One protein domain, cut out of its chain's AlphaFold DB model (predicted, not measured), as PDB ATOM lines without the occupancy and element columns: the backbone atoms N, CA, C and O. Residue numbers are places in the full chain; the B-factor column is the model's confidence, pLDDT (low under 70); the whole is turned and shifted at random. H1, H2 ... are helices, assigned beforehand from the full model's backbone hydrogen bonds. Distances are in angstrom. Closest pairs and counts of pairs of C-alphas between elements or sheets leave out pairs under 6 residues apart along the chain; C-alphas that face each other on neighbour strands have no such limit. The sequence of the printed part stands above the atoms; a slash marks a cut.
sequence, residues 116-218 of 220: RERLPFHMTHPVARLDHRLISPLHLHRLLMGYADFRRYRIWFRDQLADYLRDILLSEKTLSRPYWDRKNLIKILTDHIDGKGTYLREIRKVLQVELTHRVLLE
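What this domain is: This is residues 116 to 218 of the 220 residues of an uncharacterized protein of Desulfobacteraceae bacterium (UniProt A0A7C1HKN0). H4, H6 and H7 make the body of an elongated, all-helical shape: H4 and H6 are side by side and run opposite ways, and H7 crosses both steeply. H3 lies crosswise at the end of this body where H6 ends and H7 begins; H1 and the short H2 lie beyond H3, toward one end of the long axis, and residues 142 to 148 stick out there. The printed part has 103 residues, with seven named helices, H1 to H7 in that order along the chain, and no named strand. The whole is compact, with a radius of gyration of the C-alphas of 14.8 A and spans of 45 by 25 by 25 A.

How they stand to each other: H7, residues 200 to 217, is the longest helix. It touches H6, residues 182 to 193, at a steep tilt of 56 degrees, opposite ways, with residues 200 to 203 of H7 and 188 to 192 of H6; the closest C-alphas are those of Leu 189 and Ile 203, 6.8 A apart. H7 touches H4, residues 162 to 169, with its residues 206 to 210 alone, at a steep tilt of 50 degrees, the same way; the C-alphas of Leu 169 and Leu 207 come closest, at 6.9 A. H4 and H6 touch at a shallow tilt of 14 degrees, opposite ways, closest at the C-alphas of Ala 162 and Ile 193, 6.4 A apart. H3, residues 153 to 158, touches H6, about perpendicular at 73 degrees, with the C-alphas of Arg 158 and Ile 193 closest at 4.3 A. H3 and H7 only just touch, with 3 pairs of C-alphas within 8 A, the closest those of Arg 154 and Leu 200 at 6.0 A. H5, residues 172 to 175, is close to but not clearly touching H7, closest at the C-alphas of Thr 174 and Glu 210, 7.0 A apart. H1, residues 124 to 135, is near H3 and H6. H2, residues 140 to 143, is close to but not clearly touching H1, with the C-alphas of Ile 135 and His 141 5.9 A apart; H2 and H3 are apart. In H1, H3, H4, H6 and H7 every O i to N i+4 pair is within hydrogen-bond range; H2 and H5 are too short for such a pair.

Where its parts are: H7 is 24.7 A long, from C-alpha 200 at (-46.468, 9.146, 36.019) to C-alpha 217 at (-69.847, 16.055, 39.963). H6 measures 16.9 A, H1 14.8 A and H4 10.3 A. H1 begins at C-alpha 124, at (-38.001, 7.476, 30.614).

The domain as a whole: The two C-alphas farthest apart are those of Leu 143 and Glu 218, at 45.1 A. The printed part has no cut, and none of its links between helices is long. The mean pLDDT of the printed part is 92.6, and no printed residue is under 70.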
ATOM      1  N   ARG A 116     -37.218  12.834  37.186       86.81
ATOM      2  CA  ARG A 116     -38.006  13.487  36.134       86.81
ATOM      3  C   ARG A 116     -39.167  12.616  35.684       86.81
ATOM      4  O   ARG A 116     -39.019  11.436  35.388       86.81
ATOM      5  N   GLU A 117     -40.308  13.266  35.507       84.94
ATOM      6  CA  GLU A 117     -41.499  12.647  34.929       84.94
ATOM      7  C   GLU A 117     -41.281  12.202  33.479       84.94
ATOM      8  O   GLU A 117     -41.786  11.163  33.065       84.94
ATOM      9  N   ARG A 118     -40.506  12.975  32.707       87.25
ATOM     10  CA  ARG A 118     -40.184  12.678  31.312       87.25
ATOM     11  C   ARG A 118     -38.730  12.994  31.016       87.25
ATOM     12  O   ARG A 118     -38.254  14.086  31.328       87.25
ATOM     13  N   LEU A 119     -38.056  12.060  30.356       88.81
ATOM     14  CA  LEU A 119     -36.696  12.235  29.866       88.81
ATOM     15  C   LEU A 119     -36.687  12.386  28.340       88.81
ATOM     16  O   LEU A 119     -37.580  11.860  27.664       88.81
ATOM     17  N   PRO A 120     -35.706  13.121  27.786       87.44
ATOM     18  CA  PRO A 120     -35.496  13.165  26.345       87.44
ATOM     19  C   PRO A 120     -35.065  11.787  25.813       87.44
ATOM     20  O   PRO A 120     -34.789  10.865  26.584       87.44
ATOM     21  N   PHE A 121     -35.037  11.645  24.485       87.50
ATOM     22  CA  PHE A 121     -34.539  10.445  23.792       87.50
ATOM     23  C   PHE A 121     -35.202   9.127  24.232       87.50
ATOM     24  O   PHE A 121     -34.575   8.075  24.231       87.50
ATOM     25  N   HIS A 122     -36.476   9.182  24.646       87.75
ATOM     26  CA  HIS A 122     -37.250   8.015  25.097       87.75
ATOM     27  C   HIS A 122     -36.630   7.254  26.287       87.75
ATOM     28  O   HIS A 122     -36.990   6.109  26.557       87.75
ATOM     29  N   MET A 123     -35.749   7.904  27.057       90.12
ATOM     30  CA  MET A 123     -35.037   7.279  28.178       90.12
ATOM     31  C   MET A 123     -35.920   7.016  29.402       90.12
ATOM     32  O   MET A 123     -35.498   6.331  30.331       90.12
ATOM     33  N   THR A 124     -37.157   7.515  29.420       90.69
ATOM     34  CA  THR A 124     -38.001   7.476  30.614       90.69
ATOM     35  C   THR A 124     -38.341   6.056  31.087       90.69
ATOM     36  O   THR A 124     -38.220   5.759  32.273       90.69
ATOM     37  N   HIS A 125     -38.719   5.151  30.176       93.81
ATOM     38  CA  HIS A 125     -39.001   3.751  30.531       93.81
ATOM     39  C   HIS A 125     -37.725   2.927  30.782       93.81
ATOM     40  O   HIS A 125     -37.707   2.161  31.743       93.81
ATOM     41  N   PRO A 126     -36.641   3.055  29.986       93.00
ATOM     42  CA  PRO A 126     -35.349   2.452  30.317       93.00
ATOM     43  C   PRO A 126     -34.854   2.782  31.729       93.00
ATOM     44  O   PRO A 126     -34.490   1.864  32.459       93.00
ATOM     45  N   VAL A 127     -34.903   4.053  32.139       92.00
ATOM     46  CA  VAL A 127     -34.471   4.473  33.482       92.00
ATOM     47  C   VAL A 127     -35.349   3.853  34.568       92.00
ATOM     48  O   VAL A 127     -34.815   3.371  35.559       92.00
ATOM     49  N   ALA A 128     -36.669   3.785  34.369       91.62
ATOM     50  CA  ALA A 128     -37.567   3.118  35.315       91.62
ATOM     51  C   ALA A 128     -37.255   1.617  35.466       91.62
ATOM     52  O   ALA A 128     -37.191   1.112  36.586       91.62
ATOM     53  N   ARG A 129     -36.987   0.922  34.351       93.38
ATOM     54  CA  ARG A 129     -36.617  -0.504  34.357       93.38
ATOM     55  C   ARG A 129     -35.275  -0.747  35.037       93.38
ATOM     56  O   ARG A 129     -35.150  -1.687  35.816       93.38
ATOM     57  N   LEU A 130     -34.280   0.091  34.745       92.75
ATOM     58  CA  LEU A 130     -32.970   0.039  35.391       92.75
ATOM     59  C   LEU A 130     -33.099   0.267  36.898       92.75
ATOM     60  O   LEU A 130     -32.493  -0.443  37.698       92.75
ATOM     61  N   ASP A 131     -33.920   1.243  37.274       91.12
ATOM     62  CA  ASP A 131     -34.172   1.564  38.664       91.12
ATOM     63  C   ASP A 131     -34.806   0.392  39.413       91.12
ATOM     64  O   ASP A 131     -34.284  -0.025  40.439       91.12
ATOM     65  N   HIS A 132     -35.878  -0.185  38.872       90.00
ATOM     66  CA  HIS A 132     -36.562  -1.307  39.506       90.00
ATOM     67  C   HIS A 132     -35.681  -2.563  39.604       90.00
ATOM     68  O   HIS A 132     -35.708  -3.253  40.617       90.00
ATOM     69  N   ARG A 133     -34.862  -2.845  38.581       91.12
ATOM     70  CA  ARG A 133     -34.033  -4.060  38.541       91.12
ATOM     71  C   ARG A 133     -32.743  -3.966  39.350       91.12
ATOM     72  O   ARG A 133     -32.312  -4.984  39.876       91.12
ATOM     73  N   LEU A 134     -32.105  -2.795  39.408       91.25
ATOM     74  CA  LEU A 134     -30.761  -2.649  39.987       91.25
ATOM     75  C   LEU A 134     -30.691  -1.591  41.092       91.25
ATOM     76  O   LEU A 134     -30.173  -1.864  42.171       91.25
ATOM     77  N   ILE A 135     -31.202  -0.380  40.855       90.38
ATOM     78  CA  ILE A 135     -30.955   0.766  41.752       90.38
ATOM     79  C   ILE A 135     -31.782   0.666  43.041       90.38
ATOM     80  O   ILE A 135     -31.266   0.917  44.131       90.38
ATOM     81  N   SER A 136     -33.065   0.330  42.923       88.50
ATOM     82  CA  SER A 136     -33.996   0.241  44.048       88.50
ATOM     83  C   SER A 136     -33.660  -0.933  44.986       88.50
ATOM     84  O   SER A 136     -33.499  -0.657  46.175       88.50
ATOM     85  N   PRO A 137     -33.430  -2.179  44.511       89.81
ATOM     86  CA  PRO A 137     -33.075  -3.305  45.388       89.81
ATOM     87  C   PRO A 137     -31.765  -3.089  46.156       89.81
ATOM     88  O   PRO A 137     -31.663  -3.399  47.341       89.81
ATOM     89  N   LEU A 138     -30.769  -2.487  45.500       90.75
ATOM     90  CA  LEU A 138     -29.471  -2.178  46.107       90.75
ATOM     91  C   LEU A 138     -29.466  -0.853  46.888       90.75
ATOM     92  O   LEU A 138     -28.424  -0.436  47.382       90.75
ATOM     93  N   HIS A 139     -30.605  -0.163  46.980       87.62
ATOM     94  CA  HIS A 139     -30.743   1.131  47.654       87.62
ATOM     95  C   HIS A 139     -29.769   2.224  47.158       87.62
ATOM     96  O   HIS A 139     -29.539   3.222  47.845       87.62
ATOM     97  N   LEU A 140     -29.246   2.094  45.934       88.00
ATOM     98  CA  LEU A 140     -28.262   3.018  45.348       88.00
ATOM     99  C   LEU A 140     -28.845   4.410  45.089       88.00
ATOM    100  O   LEU A 140     -28.114   5.396  45.024       88.00
ATOM    101  N   HIS A 141     -30.171   4.515  45.002       85.00
ATOM    102  CA  HIS A 141     -30.874   5.789  44.876       85.00
ATOM    103  C   HIS A 141     -30.585   6.741  46.048       85.00
ATOM    104  O   HIS A 141     -30.662   7.953  45.866       85.00
ATOM    105  N   ARG A 142     -30.206   6.223  47.230       85.81
ATOM    106  CA  ARG A 142     -29.821   7.036  48.396       85.81
ATOM    107  C   ARG A 142     -28.555   7.858  48.152       85.81
ATOM    108  O   ARG A 142     -28.437   8.945  48.698       85.81
ATOM    109  N   LEU A 143     -27.647   7.381  47.299       85.62
ATOM    110  CA  LEU A 143     -26.412   8.095  46.953       85.62
ATOM    111  C   LEU A 143     -26.670   9.305  46.048       85.62
ATOM    112  O   LEU A 143     -25.895  10.257  46.047       85.62
ATOM    113  N   LEU A 144     -27.753   9.259  45.274       83.56
ATOM    114  CA  LEU A 144     -28.143  10.303  44.327       83.56
ATOM    115  C   LEU A 144     -29.272  11.188  44.869       83.56
ATOM    116  O   LEU A 144     -29.724  12.088  44.171       83.56
ATOM    117  N   MET A 145     -29.748  10.941  46.090       85.31
ATOM    118  CA  MET A 145     -30.905  11.625  46.653       85.31
ATOM    119  C   MET A 145     -30.541  12.995  47.233       85.31
ATOM    120  O   MET A 145     -29.539  13.141  47.922       85.31
ATOM    121  N   GLY A 146     -31.415  13.982  47.015       83.81
ATOM    122  CA  GLY A 146     -31.394  15.263  47.729       83.81
ATOM    123  C   GLY A 146     -30.516  16.340  47.097       83.81
ATOM    124  O   GLY A 146     -30.283  17.365  47.728       83.81
ATOM    125  N   TYR A 147     -30.053  16.141  45.861       87.19
ATOM    126  CA  TYR A 147     -29.209  17.122  45.177       87.19
ATOM    127  C   TYR A 147     -30.017  18.113  44.339       87.19
ATOM    128  O   TYR A 147     -29.635  19.277  44.237       87.19
ATOM    129  N   ALA A 148     -31.113  17.675  43.713       86.62
ATOM    130  CA  ALA A 148     -31.857  18.502  42.768       86.62
ATOM    131  C   ALA A 148     -33.209  18.997  43.285       86.62
ATOM    132  O   ALA A 148     -33.514  20.180  43.162       86.62
ATOM    133  N   ASP A 149     -34.046  18.080  43.767       83.56
ATOM    134  CA  ASP A 149     -35.409  18.356  44.219       83.56
ATOM    135  C   ASP A 149     -35.826  17.270  45.225       83.56
ATOM    136  O   ASP A 149     -35.380  16.116  45.161       83.56
ATOM    137  N   PHE A 150     -36.690  17.640  46.165       84.19
ATOM    138  CA  PHE A 150     -37.235  16.735  47.172       84.19
ATOM    139  C   PHE A 150     -38.412  15.906  46.634       84.19
ATOM    140  O   PHE A 150     -38.707  14.834  47.162       84.19
ATOM    141  N   ARG A 151     -39.085  16.371  45.573       86.38
ATOM    142  CA  ARG A 151     -40.306  15.754  45.034       86.38
ATOM    143  C   ARG A 151     -39.989  14.497  44.228       86.38
ATOM    144  O   ARG A 151     -39.572  14.569  43.073       86.38
ATOM    145  N   ARG A 152     -40.254  13.324  44.809       89.44
ATOM    146  CA  ARG A 152     -39.970  12.014  44.189       89.44
ATOM    147  C   ARG A 152     -41.222  11.300  43.694       89.44
ATOM    148  O   ARG A 152     -41.345  10.089  43.846       89.44
ATOM    149  N   TYR A 153     -42.120  12.035  43.034       90.50
ATOM    150  CA  TYR A 153     -43.416  11.518  42.577       90.50
ATOM    151  C   TYR A 153     -43.331  10.217  41.776       90.50
ATOM    152  O   TYR A 153     -44.184   9.359  41.948       90.50
ATOM    153  N   ARG A 154     -42.301  10.035  40.937       90.88
ATOM    154  CA  ARG A 154     -42.113   8.791  40.171       90.88
ATOM    155  C   ARG A 154     -41.992   7.564  41.077       90.88
ATOM    156  O   ARG A 154     -42.518   6.512  40.744       90.88
ATOM    157  N   ILE A 155     -41.260   7.702  42.177       90.00
ATOM    158  CA  ILE A 155     -41.008   6.622  43.133       90.00
ATOM    159  C   ILE A 155     -42.221   6.482  44.041       90.00
ATOM    160  O   ILE A 155     -42.721   5.382  44.213       90.00
ATOM    161  N   TRP A 156     -42.756   7.605  44.526       93.06
ATOM    162  CA  TRP A 156     -43.949   7.612  45.367       93.06
ATOM    163  C   TRP A 156     -45.140   6.942  44.691       93.06
ATOM    164  O   TRP A 156     -45.793   6.125  45.316       93.06
ATOM    165  N   PHE A 157     -45.391   7.207  43.407       94.94
ATOM    166  CA  PHE A 157     -46.488   6.576  42.664       94.94
ATOM    167  C   PHE A 157     -46.235   5.092  42.363       94.94
ATOM    168  O   PHE A 157     -47.188   4.344  42.171       94.94
ATOM    169  N   ARG A 158     -44.972   4.657  42.322       93.81
ATOM    170  CA  ARG A 158     -44.616   3.247  42.144       93.81
ATOM    171  C   ARG A 158     -44.720   2.458  43.448       93.81
ATOM    172  O   ARG A 158     -45.197   1.335  43.409       93.81
ATOM    173  N   ASP A 159     -44.261   3.036  44.559       93.12
ATOM    174  CA  ASP A 159     -44.066   2.329  45.829       93.12
ATOM    175  C   ASP A 159     -45.070   2.801  46.894       93.12
ATOM    176  O   ASP A 159     -46.048   2.118  47.175       93.12
ATOM    177  N   GLN A 160     -44.860   3.983  47.486       94.94
ATOM    178  CA  GLN A 160     -45.578   4.418  48.696       94.94
ATOM    179  C   GLN A 160     -47.070   4.711  48.476       94.94
ATOM    180  O   GLN A 160     -47.868   4.582  49.397       94.94
ATOM    181  N   LEU A 161     -47.446   5.137  47.273       96.62
ATOM    182  CA  LEU A 161     -48.817   5.470  46.882       96.62
ATOM    183  C   LEU A 161     -49.426   4.401  45.968       96.62
ATOM    184  O   LEU A 161     -50.513   4.613  45.437       96.62
ATOM    185  N   ALA A 162     -48.739   3.274  45.761       97.00
ATOM    186  CA  ALA A 162     -49.174   2.230  44.840       97.00
ATOM    187  C   ALA A 162     -50.570   1.706  45.187       97.00
ATOM    188  O   ALA A 162     -51.429   1.615  44.312       97.00
ATOM    189  N   ASP A 163     -50.805   1.414  46.465       97.75
ATOM    190  CA  ASP A 163     -52.073   0.851  46.933       97.75
ATOM    191  C   ASP A 163     -53.209   1.862  46.804       97.75
ATOM    192  O   ASP A 163     -54.229   1.560  46.198       97.75
ATOM    193  N   TYR A 164     -52.976   3.115  47.205       97.19
ATOM    194  CA  TYR A 164     -53.931   4.203  46.985       97.19
ATOM    195  C   TYR A 164     -54.309   4.361  45.502       97.19
ATOM    196  O   TYR A 164     -55.479   4.547  45.153       97.19
ATOM    197  N   LEU A 165     -53.325   4.278  44.603       97.50
ATOM    198  CA  LEU A 165     -53.578   4.353  43.169       97.50
ATOM    199  C   LEU A 165     -54.363   3.141  42.665       97.50
ATOM    200  O   LEU A 165     -55.250   3.326  41.835       97.50
ATOM    201  N   ARG A 166     -54.073   1.927  43.150       97.69
ATOM    202  CA  ARG A 166     -54.852   0.724  42.817       97.69
ATOM    203  C   ARG A 166     -56.295   0.872  43.280       97.69
ATOM    204  O   ARG A 166     -57.201   0.711  42.467       97.69
ATOM    205  N   ASP A 167     -56.498   1.262  44.532       97.38
ATOM    206  CA  ASP A 167     -57.819   1.395  45.144       97.38
ATOM    207  C   ASP A 167     -58.697   2.395  44.401       97.38
ATOM    208  O   ASP A 167     -59.889   2.169  44.206       97.38
ATOM    209  N   ILE A 168     -58.122   3.507  43.946       96.94
ATOM    210  CA  ILE A 168     -58.884   4.511  43.208       96.94
ATOM    211  C   ILE A 168     -59.014   4.125  41.742       96.94
ATOM    212  O   ILE A 168     -60.132   4.009  41.243       96.94
ATOM    213  N   LEU A 169     -57.898   3.931  41.043       96.88
ATOM    214  CA  LEU A 169     -57.883   3.845  39.583       96.88
ATOM    215  C   LEU A 169     -58.315   2.479  39.047       96.88
ATOM    216  O   LEU A 169     -58.751   2.405  37.901       96.88
ATOM    217  N   LEU A 170     -58.213   1.419  39.853       96.56
ATOM    218  CA  LEU A 170     -58.708   0.084  39.505       96.56
ATOM    219  C   LEU A 170     -60.055  -0.239  40.155       96.56
ATOM    220  O   LEU A 170     -60.562  -1.344  39.966       96.56
ATOM    221  N   SER A 171     -60.657   0.702  40.891       96.81
ATOM    222  CA  SER A 171     -62.024   0.516  41.378       96.81
ATOM    223  C   SER A 171     -62.991   0.337  40.214       96.81
ATOM    224  O   SER A 171     -62.875   1.010  39.187       96.81
ATOM    225  N   GLU A 172     -64.006  -0.507  40.404       95.12
ATOM    226  CA  GLU A 172     -65.027  -0.730  39.377       95.12
ATOM    227  C   GLU A 172     -65.716   0.582  38.978       95.12
ATOM    228  O   GLU A 172     -65.958   0.822  37.803       95.12
ATOM    229  N   LYS A 173     -65.896   1.499  39.935       93.88
ATOM    230  CA  LYS A 173     -66.418   2.850  39.703       93.88
ATOM    231  C   LYS A 173     -65.595   3.660  38.696       93.88
ATOM    232  O   LYS A 173     -66.158   4.417  37.910       93.88
ATOM    233  N   THR A 174     -64.269   3.551  38.739       95.38
ATOM    234  CA  THR A 174     -63.398   4.211  37.759       95.38
ATOM    235  C   THR A 174     -63.373   3.431  36.457       95.38
ATOM    236  O   THR A 174     -63.512   4.020  35.393       95.38
ATOM    237  N   LEU A 175     -63.267   2.107  36.508       95.69
ATOM    238  CA  LEU A 175     -63.190   1.284  35.302       95.69
ATOM    239  C   LEU A 175     -64.488   1.265  34.479       95.69
ATOM    240  O   LEU A 175     -64.425   1.004  33.280       95.69
ATOM    241  N   SER A 176     -65.634   1.574  35.090       94.56
ATOM    242  CA  SER A 176     -66.935   1.668  34.420       94.56
ATOM    243  C   SER A 176     -67.192   3.025  33.751       94.56
ATOM    244  O   SER A 176     -68.243   3.212  33.135       94.56
ATOM    245  N   ARG A 177     -66.286   4.007  33.880       93.56
ATOM    246  CA  ARG A 177     -66.467   5.325  33.249       93.56
ATOM    247  C   ARG A 177     -66.350   5.214  31.727       93.56
ATOM    248  O   ARG A 177     -65.402   4.605  31.236       93.56
ATOM    249  N   PRO A 178     -67.229   5.887  30.963       93.19
ATOM    250  CA  PRO A 178     -67.291   5.725  29.508       93.19
ATOM    251  C   PRO A 178     -66.078   6.309  28.768       93.19
ATOM    252  O   PRO A 178     -65.847   5.984  27.609       93.19
ATOM    253  N   TYR A 179     -65.305   7.180  29.419       91.69
ATOM    254  CA  TYR A 179     -64.150   7.852  28.822       91.69
ATOM    255  C   TYR A 179     -62.809   7.156  29.111       91.69
ATOM    256  O   TYR A 179     -61.770   7.640  28.659       91.69
ATOM    257  N   TRP A 180     -62.799   6.029  29.834       95.00
ATOM    258  CA  TRP A 180     -61.585   5.249  30.065       95.00
ATOM    259  C   TRP A 180     -61.577   3.952  29.264       95.00
ATOM    260  O   TRP A 180     -62.538   3.188  29.262       95.00
ATOM    261  N   ASP A 181     -60.433   3.645  28.656       96.00
ATOM    262  CA  ASP A 181     -60.156   2.285  28.210       96.00
ATOM    263  C   ASP A 181     -59.699   1.457  29.413       96.00
ATOM    264  O   ASP A 181     -58.551   1.557  29.864       96.00
ATOM    265  N   ARG A 182     -60.609   0.618  29.912       96.50
ATOM    266  CA  ARG A 182     -60.384  -0.278  31.050       96.50
ATOM    267  C   ARG A 182     -59.085  -1.073  30.922       96.50
ATOM    268  O   ARG A 182     -58.310  -1.137  31.874       96.50
ATOM    269  N   LYS A 183     -58.830  -1.687  29.762       96.69
ATOM    270  CA  LYS A 183     -57.671  -2.577  29.577       96.69
ATOM    271  C   LYS A 183     -56.372  -1.780  29.610       96.69
ATOM    272  O   LYS A 183     -55.421  -2.181  30.282       96.69
ATOM    273  N   ASN A 184     -56.341  -0.647  28.914       96.56
ATOM    274  CA  ASN A 184     -55.153   0.195  28.863       96.56
ATOM    275  C   ASN A 184     -54.864   0.886  30.200       96.56
ATOM    276  O   ASN A 184     -53.699   0.972  30.581       96.56
ATOM    277  N   LEU A 185     -55.886   1.314  30.947       97.06
ATOM    278  CA  LEU A 185     -55.702   1.917  32.269       97.06
ATOM    279  C   LEU A 185     -55.091   0.924  33.268       97.06
ATOM    280  O   LEU A 185     -54.084   1.241  33.904       97.06
ATOM    281  N   ILE A 186     -55.643  -0.294  33.344       97.75
ATOM    282  CA  ILE A 186     -55.097  -1.369  34.189       97.75
ATOM    283  C   ILE A 186     -53.630  -1.620  33.831       97.75
ATOM    284  O   ILE A 186     -52.772  -1.671  34.715       97.75
ATOM    285  N   LYS A 187     -53.329  -1.735  32.532       97.50
ATOM    286  CA  LYS A 187     -51.970  -1.978  32.047       97.50
ATOM    287  C   LYS A 187     -51.013  -0.852  32.436       97.50
ATOM    288  O   LYS A 187     -49.956  -1.132  32.985       97.50
ATOM    289  N   ILE A 188     -51.383   0.402  32.182       96.56
ATOM    290  CA  ILE A 188     -50.558   1.581  32.478       96.56
ATOM    291  C   ILE A 188     -50.192   1.641  33.962       96.56
ATOM    292  O   ILE A 188     -49.029   1.867  34.302       96.56
ATOM    293  N   LEU A 189     -51.173   1.435  34.844       97.56
ATOM    294  CA  LEU A 189     -50.929   1.474  36.280       97.56
ATOM    295  C   LEU A 189     -50.037   0.310  36.725       97.56
ATOM    296  O   LEU A 189     -49.057   0.524  37.437       97.56
ATOM    297  N   THR A 190     -50.350  -0.902  36.264       97.19
ATOM    298  CA  THR A 190     -49.592  -2.112  36.609       97.19
ATOM    299  C   THR A 190     -48.149  -2.012  36.120       97.19
ATOM    300  O   THR A 190     -47.221  -2.229  36.891       97.19
ATOM    301  N   ASP A 191     -47.928  -1.585  34.874       96.69
ATOM    302  CA  ASP A 191     -46.586  -1.425  34.310       96.69
ATOM    303  C   ASP A 191     -45.774  -0.333  35.029       96.69
ATOM    304  O   ASP A 191     -44.543  -0.416  35.080       96.69
ATOM    305  N   HIS A 192     -46.432   0.689  35.589       96.06
ATOM    306  CA  HIS A 192     -45.758   1.692  36.410       96.06
ATOM    307  C   HIS A 192     -45.302   1.125  37.752       96.06
ATOM    308  O   HIS A 192     -44.129   1.274  38.095       96.06
ATOM    309  N   ILE A 193     -46.218   0.483  38.481       96.00
ATOM    310  CA  ILE A 193     -45.967  -0.057  39.822       96.00
ATOM    311  C   ILE A 193     -44.951  -1.206  39.769       96.00
ATOM    312  O   ILE A 193     -43.995  -1.222  40.540       96.00
ATOM    313  N   ASP A 194     -45.059  -2.090  38.777       95.19
ATOM    314  CA  ASP A 194     -44.103  -3.183  38.547       95.19
ATOM    315  C   ASP A 194     -42.741  -2.686  38.014       95.19
ATOM    316  O   ASP A 194     -41.872  -3.479  37.653       95.19
ATOM    317  N   GLY A 195     -42.555  -1.371  37.846       92.44
ATOM    318  CA  GLY A 195     -41.309  -0.791  37.348       92.44
ATOM    319  C   GLY A 195     -40.960  -1.168  35.903       92.44
ATOM    320  O   GLY A 195     -39.820  -0.980  35.470       92.44
ATOM    321  N   LYS A 196     -41.924  -1.671  35.121       93.25
ATOM    322  CA  LYS A 196     -41.760  -1.986  33.690       93.25
ATOM    323  C   LYS A 196     -41.634  -0.718  32.841       93.25
ATOM    324  O   LYS A 196     -41.043  -0.752  31.760       93.25
ATOM    325  N   GLY A 197     -42.121   0.415  33.345       92.62
ATOM    326  CA  GLY A 197     -41.952   1.732  32.744       92.62
ATOM    327  C   GLY A 197     -42.337   2.864  33.694       92.62
ATOM    328  O   GLY A 197     -42.769   2.633  34.818       92.62
ATOM    329  N   THR A 198     -42.196   4.115  33.244       93.88
ATOM    330  CA  THR A 198     -42.834   5.237  33.942       93.88
ATOM    331  C   THR A 198     -44.073   5.674  33.184       93.88
ATOM    332  O   THR A 198     -44.007   5.893  31.977       93.88
ATOM    333  N   TYR A 199     -45.171   5.845  33.909       94.75
ATOM    334  CA  TYR A 199     -46.418   6.379  33.369       94.75
ATOM    335  C   TYR A 199     -46.985   7.463  34.286       94.75
ATOM    336  O   TYR A 199     -48.190   7.672  34.371       94.75
ATOM    337  N   LEU A 200     -46.099   8.151  35.017       93.94
ATOM    338  CA  LEU A 200     -46.468   9.146  36.019       93.94
ATOM    339  C   LEU A 200     -47.384  10.236  35.446       93.94
ATOM    340  O   LEU A 200     -48.325  10.662  36.109       93.94
ATOM    341  N   ARG A 201     -47.125  10.677  34.211       93.25
ATOM    342  CA  ARG A 201     -47.922  11.713  33.550       93.25
ATOM    343  C   ARG A 201     -49.340  11.237  33.267       93.25
ATOM    344  O   ARG A 201     -50.300  11.966  33.492       93.25
ATOM    345  N   GLU A 202     -49.451  10.031  32.731       94.31
ATOM    346  CA  GLU A 202     -50.707   9.386  32.381       94.31
ATOM    347  C   GLU A 202     -51.517   9.121  33.655       94.31
ATOM    348  O   GLU A 202     -52.651   9.579  33.763       94.31
ATOM    349  N   ILE A 203     -50.896   8.509  34.667       96.25
ATOM    350  CA  ILE A 203     -51.523   8.214  35.960       96.25
ATOM    351  C   ILE A 203     -51.987   9.494  36.655       96.25
ATOM    352  O   ILE A 203     -53.122   9.550  37.117       96.25
ATOM    353  N   ARG A 204     -51.163  10.552  36.688       95.25
ATOM    354  CA  ARG A 204     -51.555  11.831  37.303       95.25
ATOM    355  C   ARG A 204     -52.782  12.432  36.620       95.25
ATOM    356  O   ARG A 204     -53.658  12.934  37.313       95.25
ATOM    357  N   LYS A 205     -52.865  12.366  35.288       94.81
ATOM    358  CA  LYS A 205     -54.033  12.862  34.543       94.81
ATOM    359  C   LYS A 205     -55.293  12.076  34.880       94.81
ATOM    360  O   LYS A 205     -56.311  12.690  35.177       94.81
ATOM    361  N   VAL A 206     -55.219  10.744  34.849       96.00
ATOM    362  CA  VAL A 206     -56.376   9.896  35.172       96.00
ATOM    363  C   VAL A 206     -56.819  10.151  36.609       96.00
ATOM    364  O   VAL A 206     -57.998  10.392  36.844       96.00
ATOM    365  N   LEU A 207     -55.874  10.199  37.552       96.31
ATOM    366  CA  LEU A 207     -56.156  10.493  38.954       96.31
ATOM    367  C   LEU A 207     -56.809  11.864  39.133       96.31
ATOM    368  O   LEU A 207     -57.794  11.975  39.853       96.31
ATOM    369  N   GLN A 208     -56.306  12.899  38.462       95.06
ATOM    370  CA  GLN A 208     -56.878  14.238  38.551       95.06
ATOM    371  C   GLN A 208     -58.315  14.277  38.022       95.06
ATOM    372  O   GLN A 208     -59.192  14.819  38.694       95.06
ATOM    373  N   VAL A 209     -58.570  13.692  36.849       95.44
ATOM    374  CA  VAL A 209     -59.920  13.626  36.268       95.44
ATOM    375  C   VAL A 209     -60.856  12.836  37.177       95.44
ATOM    376  O   VAL A 209     -61.965  13.285  37.453       95.44
ATOM    377  N   GLU A 210     -60.403  11.696  37.695       95.44
ATOM    378  CA  GLU A 210     -61.215  10.847  38.562       95.44
ATOM    379  C   GLU A 210     -61.553  11.529  39.892       95.44
ATOM    380  O   GLU A 210     -62.711  11.528  40.303       95.44
ATOM    381  N   LEU A 211     -60.575  12.156  40.552       94.50
ATOM    382  CA  LEU A 211     -60.814  12.895  41.794       94.50
ATOM    383  C   LEU A 211     -61.737  14.093  41.563       94.50
ATOM    384  O   LEU A 211     -62.637  14.328  42.363       94.50
ATOM    385  N   THR A 212     -61.571  14.808  40.448       93.81
ATOM    386  CA  THR A 212     -62.457  15.921  40.075       93.81
ATOM    387  C   THR A 212     -63.891  15.432  39.889       93.81
ATOM    388  O   THR A 212     -64.812  16.018  40.446       93.81
ATOM    389  N   HIS A 213     -64.089  14.324  39.169       92.75
ATOM    390  CA  HIS A 213     -65.414  13.749  38.940       92.75
ATOM    391  C   HIS A 213     -66.079  13.326  40.259       92.75
ATOM    392  O   HIS A 213     -67.212  13.714  40.538       92.75
ATOM    393  N   ARG A 214     -65.343  12.612  41.121       93.06
ATOM    394  CA  ARG A 214     -65.846  12.158  42.426       93.06
ATOM    395  C   ARG A 214     -66.190  13.303  43.376       93.06
ATOM    396  O   ARG A 214     -67.154  13.197  44.125       93.06
ATOM    397  N   VAL A 215     -65.375  14.358  43.402       91.88
ATOM    398  CA  VAL A 215     -65.529  15.456  44.367       91.88
ATOM    399  C   VAL A 215     -66.507  16.519  43.877       91.88
ATOM    400  O   VAL A 215     -67.260  17.034  44.691       91.88
ATOM    401  N   LEU A 216     -66.508  16.856  42.586       92.62
ATOM    402  CA  LEU A 216     -67.281  17.993  42.074       92.62
ATOM    403  C   LEU A 216     -68.583  17.612  41.377       92.62
ATOM    404  O   LEU A 216     -69.483  18.437  41.342       92.62
ATOM    405  N   LEU A 217     -68.682  16.420  40.783       90.06
ATOM    406  CA  LEU A 217     -69.847  16.055  39.963       90.06
ATOM    407  C   LEU A 217     -70.754  15.024  40.635       90.06
ATOM    408  O   LEU A 217     -71.941  14.994  40.350       90.06
ATOM    409  N   GLU A 218     -70.212  14.181  41.515       89.38
ATOM    410  CA  GLU A 218     -71.007  13.175  42.239       89.38
ATOM    411  C   GLU A 218     -71.377  13.584  43.664       89.38
ATOM    412  O   GLU A 218     -72.280  12.994  44.252       89.38
TER     413      GLU A 218